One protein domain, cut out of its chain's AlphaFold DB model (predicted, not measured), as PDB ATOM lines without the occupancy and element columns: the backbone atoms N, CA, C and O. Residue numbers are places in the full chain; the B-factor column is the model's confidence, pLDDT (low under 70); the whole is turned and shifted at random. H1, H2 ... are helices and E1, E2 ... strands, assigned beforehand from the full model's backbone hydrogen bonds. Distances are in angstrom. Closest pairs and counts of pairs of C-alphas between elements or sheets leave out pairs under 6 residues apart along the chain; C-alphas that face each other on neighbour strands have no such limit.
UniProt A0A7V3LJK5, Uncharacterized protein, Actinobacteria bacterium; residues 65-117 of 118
ATOM      1  N   TRP A  65     147.674 149.206 118.690       88.56
ATOM      2  CA  TRP A  65     147.424 148.997 117.268       88.56
ATOM      3  C   TRP A  65     146.659 147.699 117.055       88.56
ATOM      4  O   TRP A  65     147.102 146.628 117.473       88.56
ATOM      5  N   TRP A  66     145.516 147.815 116.383       90.12
ATOM      6  CA  TRP A  66     144.590 146.722 116.134       90.12
ATOM      7  C   TRP A  66     144.482 146.427 114.643       90.12
ATOM      8  O   TRP A  66     144.195 147.322 113.854       90.12
ATOM      9  N   GLU A  67     144.611 145.159 114.276       92.19
ATOM     10  CA  GLU A  67     144.208 144.661 112.961       92.19
ATOM     11  C   GLU A  67     142.862 143.949 113.087       92.19
ATOM     12  O   GLU A  67     142.653 143.209 114.048       92.19
ATOM     13  N   LYS A  68     141.952 144.152 112.129       93.56
ATOM     14  CA  LYS A  68     140.657 143.459 112.071       93.56
ATOM     15  C   LYS A  68     140.557 142.642 110.790       93.56
ATOM     16  O   LYS A  68     140.867 143.156 109.720       93.56
ATOM     17  N   LYS A  69     140.067 141.407 110.893       92.44
ATOM     18  CA  LYS A  69     139.764 140.521 109.756       92.44
ATOM     19  C   LYS A  69     138.533 139.670 110.049       92.44
ATOM     20  O   LYS A  69     138.223 139.402 111.211       92.44
ATOM     21  N   GLN A  70     137.830 139.226 109.011       93.81
ATOM     22  CA  GLN A  70     136.835 138.167 109.184       93.81
ATOM     23  C   GLN A  70     137.535 136.822 109.386       93.81
ATOM     24  O   GLN A  70     138.517 136.525 108.709       93.81
ATOM     25  N   GLY A  71     137.042 136.018 110.324       92.69
ATOM     26  CA  GLY A  71     137.626 134.719 110.633       92.69
ATOM     27  C   GLY A  71     136.943 134.033 111.809       92.69
ATOM     28  O   GLY A  71     135.842 134.406 112.216       92.69
ATOM     29  N   ARG A  72     137.609 133.019 112.368       94.19
ATOM     30  CA  ARG A  72     137.221 132.394 113.639       94.19
ATOM     31  C   ARG A  72     138.221 132.765 114.719       94.19
ATOM     32  O   ARG A  72     139.421 132.794 114.471       94.19
ATOM     33  N   CYS A  73     137.714 133.042 115.914       93.88
ATOM     34  CA  CYS A  73     138.557 133.282 117.078       93.88
ATOM     35  C   CYS A  73     139.403 132.042 117.397       93.88
ATOM     36  O   CYS A  73     138.841 130.958 117.549       93.88
ATOM     37  N   VAL A  74     140.715 132.215 117.581       94.19
ATOM     38  CA  VAL A  74     141.616 131.113 117.968       94.19
ATOM     39  C   VAL A  74     141.319 130.537 119.357       94.19
ATOM     40  O   VAL A  74     141.531 129.352 119.573       94.19
ATOM     41  N   ASP A  75     140.789 131.344 120.285       92.94
ATOM     42  CA  ASP A  75     140.571 130.900 121.670       92.94
ATOM     43  C   ASP A  75     139.181 130.275 121.886       92.94
ATOM     44  O   ASP A  75     139.031 129.353 122.679       92.94
ATOM     45  N   CYS A  76     138.138 130.798 121.228       93.75
ATOM     46  CA  CYS A  76     136.747 130.384 121.476       93.75
ATOM     47  C   CYS A  76     136.000 129.872 120.239       93.75
ATOM     48  O   CYS A  76     134.830 129.517 120.340       93.75
ATOM     49  N   GLY A  77     136.621 129.889 119.057       92.44
ATOM     50  CA  GLY A  77     136.035 129.376 117.817       92.44
ATOM     51  C   GLY A  77     134.900 130.209 117.209       92.44
ATOM     52  O   GLY A  77     134.501 129.921 116.079       92.44
ATOM     53  N   LYS A  78     134.397 131.254 117.895       92.69
ATOM     54  CA  LYS A  78     133.310 132.117 117.391       92.69
ATOM     55  C   LYS A  78     133.670 132.682 116.000       92.69
ATOM     56  O   LYS A  78     134.722 133.325 115.885       92.69
ATOM     57  N   PRO A  79     132.835 132.468 114.965       93.50
ATOM     58  CA  PRO A  79     133.012 133.098 113.662       93.50
ATOM     59  C   PRO A  79     132.591 134.572 113.709       93.50
ATOM     60  O   PRO A  79     131.716 134.954 114.486       93.50
ATOM     61  N   GLY A  80     133.201 135.401 112.867       92.81
ATOM     62  CA  GLY A  80     132.812 136.797 112.680       92.81
ATOM     63  C   GLY A  80     134.007 137.732 112.546       92.81
ATOM     64  O   GLY A  80     135.058 137.361 112.022       92.81
ATOM     65  N   VAL A  81     133.846 138.971 113.015       93.06
ATOM     66  CA  VAL A  81     134.939 139.946 113.037       93.06
ATOM     67  C   VAL A  81     135.906 139.587 114.159       93.06
ATOM     68  O   VAL A  81     135.577 139.634 115.345       93.06
ATOM     69  N   THR A  82     137.120 139.251 113.758       94.12
ATOM     70  CA  THR A  82     138.237 138.946 114.641       94.12
ATOM     71  C   THR A  82     139.261 140.073 114.592       94.12
ATOM     72  O   THR A  82     139.339 140.842 113.632       94.12
ATOM     73  N   MET A  83     140.009 140.222 115.672       93.62
ATOM     74  CA  MET A  83     140.927 141.316 115.915       93.62
ATOM     75  C   MET A  83     142.198 140.818 116.585       93.62
ATOM     76  O   MET A  83     142.195 139.849 117.345       93.62
ATOM     77  N   ARG A  84     143.296 141.501 116.282       91.81
ATOM     78  CA  ARG A  84     144.634 141.172 116.753       91.81
ATOM     79  C   ARG A  84     145.328 142.434 117.240       91.81
ATOM     80  O   ARG A  84     145.342 143.441 116.537       91.81
ATOM     81  N   VAL A  85     145.928 142.358 118.426       89.94
ATOM     82  CA  VAL A  85     146.837 143.395 118.925       89.94
ATOM     83  C   VAL A  85     148.178 143.218 118.219       89.94
ATOM     84  O   VAL A  85     148.831 142.190 118.399       89.94
ATOM     85  N   ILE A  86     148.583 144.200 117.417       89.06
ATOM     86  CA  ILE A  86     149.890 144.219 116.748       89.06
ATOM     87  C   ILE A  86     150.947 144.793 117.692       89.06
ATOM     88  O   ILE A  86     152.001 144.191 117.900       89.06
ATOM     89  N   ARG A  87     150.649 145.954 118.281       85.69
ATOM     90  CA  ARG A  87     151.554 146.688 119.166       85.69
ATOM     91  C   ARG A  87     150.781 147.262 120.349       85.69
ATOM     92  O   ARG A  87     149.694 147.800 120.162       85.69
ATOM     93  N   ALA A  88     151.336 147.135 121.551       85.81
ATOM     94  CA  ALA A  88     150.824 147.760 122.770       85.81
ATOM     95  C   ALA A  88     151.966 147.942 123.783       85.81
ATOM     96  O   ALA A  88     152.414 146.990 124.424       85.81
ATOM     97  N   GLY A  89     152.463 149.169 123.932       80.56
ATOM     98  CA  GLY A  89     153.543 149.477 124.869       80.56
ATOM     99  C   GLY A  89     154.844 148.805 124.428       80.56
ATOM    100  O   GLY A  89     155.337 149.091 123.341       80.56
ATOM    101  N   ARG A  90     155.385 147.894 125.250       78.94
ATOM    102  CA  ARG A  90     156.577 147.083 124.915       78.94
ATOM    103  C   ARG A  90     156.267 145.837 124.074       78.94
ATOM    104  O   ARG A  90     157.188 145.181 123.601       78.94
ATOM    105  N   TYR A  91     154.996 145.490 123.894       82.56
ATOM    106  CA  TYR A  91     154.585 144.355 123.071       82.56
ATOM    107  C   TYR A  91     154.574 144.746 121.591       82.56
ATOM    108  O   TYR A  91     153.871 145.687 121.219       82.56
ATOM    109  N   ASN A  92     155.324 144.016 120.761       85.00
ATOM    110  CA  ASN A  92     155.371 144.177 119.307       85.00
ATOM    111  C   ASN A  92     155.332 142.801 118.628       85.00
ATOM    112  O   ASN A  92     156.170 141.944 118.902       85.00
ATOM    113  N   LYS A  93     154.357 142.608 117.743       86.44
ATOM    114  CA  LYS A  93     154.157 141.395 116.950       86.44
ATOM    115  C   LYS A  93     153.952 141.684 115.458       86.44
ATOM    116  O   LYS A  93     153.344 140.889 114.749       86.44
ATOM    117  N   GLU A  94     154.463 142.803 114.952       84.12
ATOM    118  CA  GLU A  94     154.364 143.163 113.526       84.12
ATOM    119  C   GLU A  94     154.911 142.065 112.599       84.12
ATOM    120  O   GLU A  94     154.264 141.726 111.616       84.12
ATOM    121  N   ALA A  95     156.036 141.443 112.967       83.69
ATOM    122  CA  ALA A  95     156.709 140.403 112.182       83.69
ATOM    123  C   ALA A  95     156.271 138.958 112.511       83.69
ATOM    124  O   ALA A  95     156.979 138.010 112.174       83.69
ATOM    125  N   ASP A  96     155.147 138.762 113.211       86.25
ATOM    126  CA  ASP A  96     154.680 137.412 113.556       86.25
ATOM    127  C   ASP A  96     154.231 136.653 112.298       86.25
ATOM    128  O   ASP A  96     153.320 137.093 111.593       86.25
ATOM    129  N   GLN A  97     154.853 135.501 112.046       80.12
ATOM    130  CA  GLN A  97     154.553 134.648 110.894       80.12
ATOM    131  C   GLN A  97     153.228 133.890 111.052       80.12
ATOM    132  O   GLN A  97     152.651 133.476 110.049       80.12
ATOM    133  N   ASN A  98     152.719 133.732 112.282       85.44
ATOM    134  CA  ASN A  98     151.441 133.069 112.542       85.44
ATOM    135  C   ASN A  98     150.478 133.999 113.309       85.44
ATOM    136  O   ASN A  98     150.381 133.933 114.538       85.44
ATOM    137  N   PRO A  99     149.779 134.915 112.612       87.62
ATOM    138  CA  PRO A  99     148.940 135.910 113.260       87.62
ATOM    139  C   PRO A  99     147.692 135.287 113.899       87.62
ATOM    140  O   PRO A  99     146.784 134.801 113.227       87.62
ATOM    141  N   GLU A 100     147.609 135.381 115.223       90.88
ATOM    142  CA  GLU A 100     146.447 134.934 115.992       90.88
ATOM    143  C   GLU A 100     145.360 136.016 116.061       90.88
ATOM    144  O   GLU A 100     145.531 137.051 116.718       90.88
ATOM    145  N   TYR A 101     144.208 135.752 115.442       93.06
ATOM    146  CA  TYR A 101     143.044 136.634 115.501       93.06
ATOM    147  C   TYR A 101     142.013 136.142 116.522       93.06
ATOM    148  O   TYR A 101     141.664 134.963 116.591       93.06
ATOM    149  N   ARG A 102     141.496 137.068 117.328       94.56
ATOM    150  CA  ARG A 102     140.586 136.786 118.445       94.56
ATOM    151  C   ARG A 102     139.280 137.553 118.290       94.56
ATOM    152  O   ARG A 102     139.268 138.650 117.748       94.56
ATOM    153  N   CYS A 103     138.162 137.020 118.772       94.62
ATOM    154  CA  CYS A 103     136.946 137.828 118.902       94.62
ATOM    155  C   CYS A 103     137.178 138.965 119.911       94.62
ATOM    156  O   CYS A 103     138.131 138.922 120.689       94.62
ATOM    157  N   ARG A 104     136.289 139.962 119.943       91.50
ATOM    158  CA  ARG A 104     136.447 141.142 120.809       91.50
ATOM    159  C   ARG A 104     136.666 140.794 122.287       91.50
ATOM    160  O   ARG A 104     137.605 141.288 122.895       91.50
ATOM    161  N   GLU A 105     135.875 139.870 122.825       93.56
ATOM    162  CA  GLU A 105     135.971 139.432 124.227       93.56
ATOM    163  C   GLU A 105     137.344 138.822 124.564       93.56
ATOM    164  O   GLU A 105     137.951 139.150 125.585       93.56
ATOM    165  N   CYS A 106     137.846 137.931 123.704       93.50
ATOM    166  CA  CYS A 106     139.141 137.274 123.886       93.50
ATOM    167  C   CYS A 106     140.307 138.237 123.639       93.50
ATOM    168  O   CYS A 106     141.316 138.201 124.342       93.50
ATOM    169  N   ALA A 107     140.152 139.142 122.678       91.75
ATOM    170  CA  ALA A 107     141.131 140.168 122.371       91.75
ATOM    171  C   ALA A 107     141.302 141.163 123.534       91.75
ATOM    172  O   ALA A 107     142.432 141.484 123.896       91.75
ATOM    173  N   ASP A 108     140.211 141.575 124.184       90.81
ATOM    174  CA  ASP A 108     140.244 142.459 125.359       90.81
ATOM    175  C   ASP A 108     140.870 141.774 126.586       90.81
ATOM    176  O   ASP A 108     141.553 142.414 127.393       90.81
ATOM    177  N   LYS A 109     140.670 140.458 126.752       91.50
ATOM    178  CA  LYS A 109     141.414 139.668 127.751       91.50
ATOM    179  C   LYS A 109     142.911 139.692 127.443       91.50
ATOM    180  O   LYS A 109     143.699 140.039 128.322       91.50
ATOM    181  N   LYS A 110     143.289 139.430 126.188       89.75
ATOM    182  CA  LYS A 110     144.694 139.428 125.774       89.75
ATOM    183  C   LYS A 110     145.358 140.793 125.945       89.75
ATOM    184  O   LYS A 110     146.488 140.866 126.417       89.75
ATOM    185  N   LEU A 111     144.657 141.874 125.609       89.75
ATOM    186  CA  LEU A 111     145.169 143.230 125.788       89.75
ATOM    187  C   LEU A 111     145.458 143.529 127.265       89.75
ATOM    188  O   LEU A 111     146.504 144.092 127.570       89.75
ATOM    189  N   ARG A 112     144.580 143.118 128.188       88.50
ATOM    190  CA  ARG A 112     144.817 143.294 129.632       88.50
ATOM    191  C   ARG A 112     146.070 142.562 130.107       88.50
ATOM    192  O   ARG A 112     146.857 143.157 130.836       88.50
ATOM    193  N   GLU A 113     146.292 141.328 129.656       87.31
ATOM    194  CA  GLU A 113     147.529 140.586 129.953       87.31
ATOM    195  C   GLU A 113     148.774 141.303 129.426       87.31
ATOM    196  O   GLU A 113     149.807 141.336 130.091       87.31
ATOM    197  N   VAL A 114     148.685 141.859 128.216       86.19
ATOM    198  CA  VAL A 114     149.792 142.585 127.588       86.19
ATOM    199  C   VAL A 114     150.099 143.865 128.361       86.19
ATOM    200  O   VAL A 114     151.255 144.099 128.693       86.19
ATOM    201  N   LEU A 115     149.080 144.656 128.705       82.19
ATOM    202  CA  LEU A 115     149.243 145.915 129.438       82.19
ATOM    203  C   LEU A 115     149.738 145.720 130.876       82.19
ATOM    204  O   LEU A 115     150.427 146.591 131.387       82.19
ATOM    205  N   GLN A 116     149.433 144.591 131.524       78.12
ATOM    206  CA  GLN A 116     149.978 144.264 132.850       78.12
ATOM    207  C   GLN A 116     151.488 143.978 132.840       78.12
ATOM    208  O   GLN A 116     152.116 144.018 133.895       78.12
ATOM    209  N   LYS A 117     152.068 143.666 131.674       65.25
ATOM    210  CA  LYS A 117     153.498 143.354 131.503       65.25
ATOM    211  C   LYS A 117     154.330 144.543 130.996       65.25
ATOM    212  O   LYS A 117     155.517 144.366 130.721       65.25
TER     213      LYS A 117
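Overview. This is residues 65 to 117 of the 118 residues of an uncharacterized protein of Actinobacteria bacterium (UniProt A0A7V3LJK5). A long, two-stranded hairpin, E1 and E2, has a single helix, H1, packed along E2, and a long loop, residues 89 to 103, leads from the end of E2 back to the beginning of H1. The printed part has 53 residues with two named strands and one named helix, in the order E1, E2, H1. The sheet E1 - E2 is antiparallel, and the class is mixed, helices and strands. The whole is compact, with a radius of gyration of the C-alphas of 10.5 A, and spans 30 by 22 by 14 A.

Along the chain. E1 covers residues 65 to 72, 19.8 A from first to last C-alpha, beginning at C-alpha 65 at (147.424, 148.997, 117.268); it bends by 67 degrees at residue 69. E2 covers residues 79 to 88, 24.8 A long. H1 covers residues 104 to 115, 16.2 A long, and ends at C-alpha 115 at (149.243, 145.915, 129.438).

Arrangement. E1 and E2 form a hairpin, antiparallel at 156 degrees between their directions. N 69 and O 82 are 2.9 A apart and N 82 and O 69 are 2.8 A apart, both within hydrogen-bond range. Residues 87 to 88 of E2 also pair, antiparallel, with residues 91 to 92. E2 and H1 have 9 pairs of C-alphas within 8 A, the closest being those of Met 83 and Ala 107, 6.6 A apart. E1 and H1 are apart. In H1 every O i to N i+4 pair is within hydrogen-bond range.

Size, cuts and confidence. The two C-alphas farthest apart, those of Pro 79 and Arg 90, are 29.6 A from each other. The printed part has no cut. The link from E1 to E2 is short, with 6 residues, and the link from E2 to H1 is long, with 15. The mean pLDDT of the printed part is 89.1, and residue 117 alone is under 70.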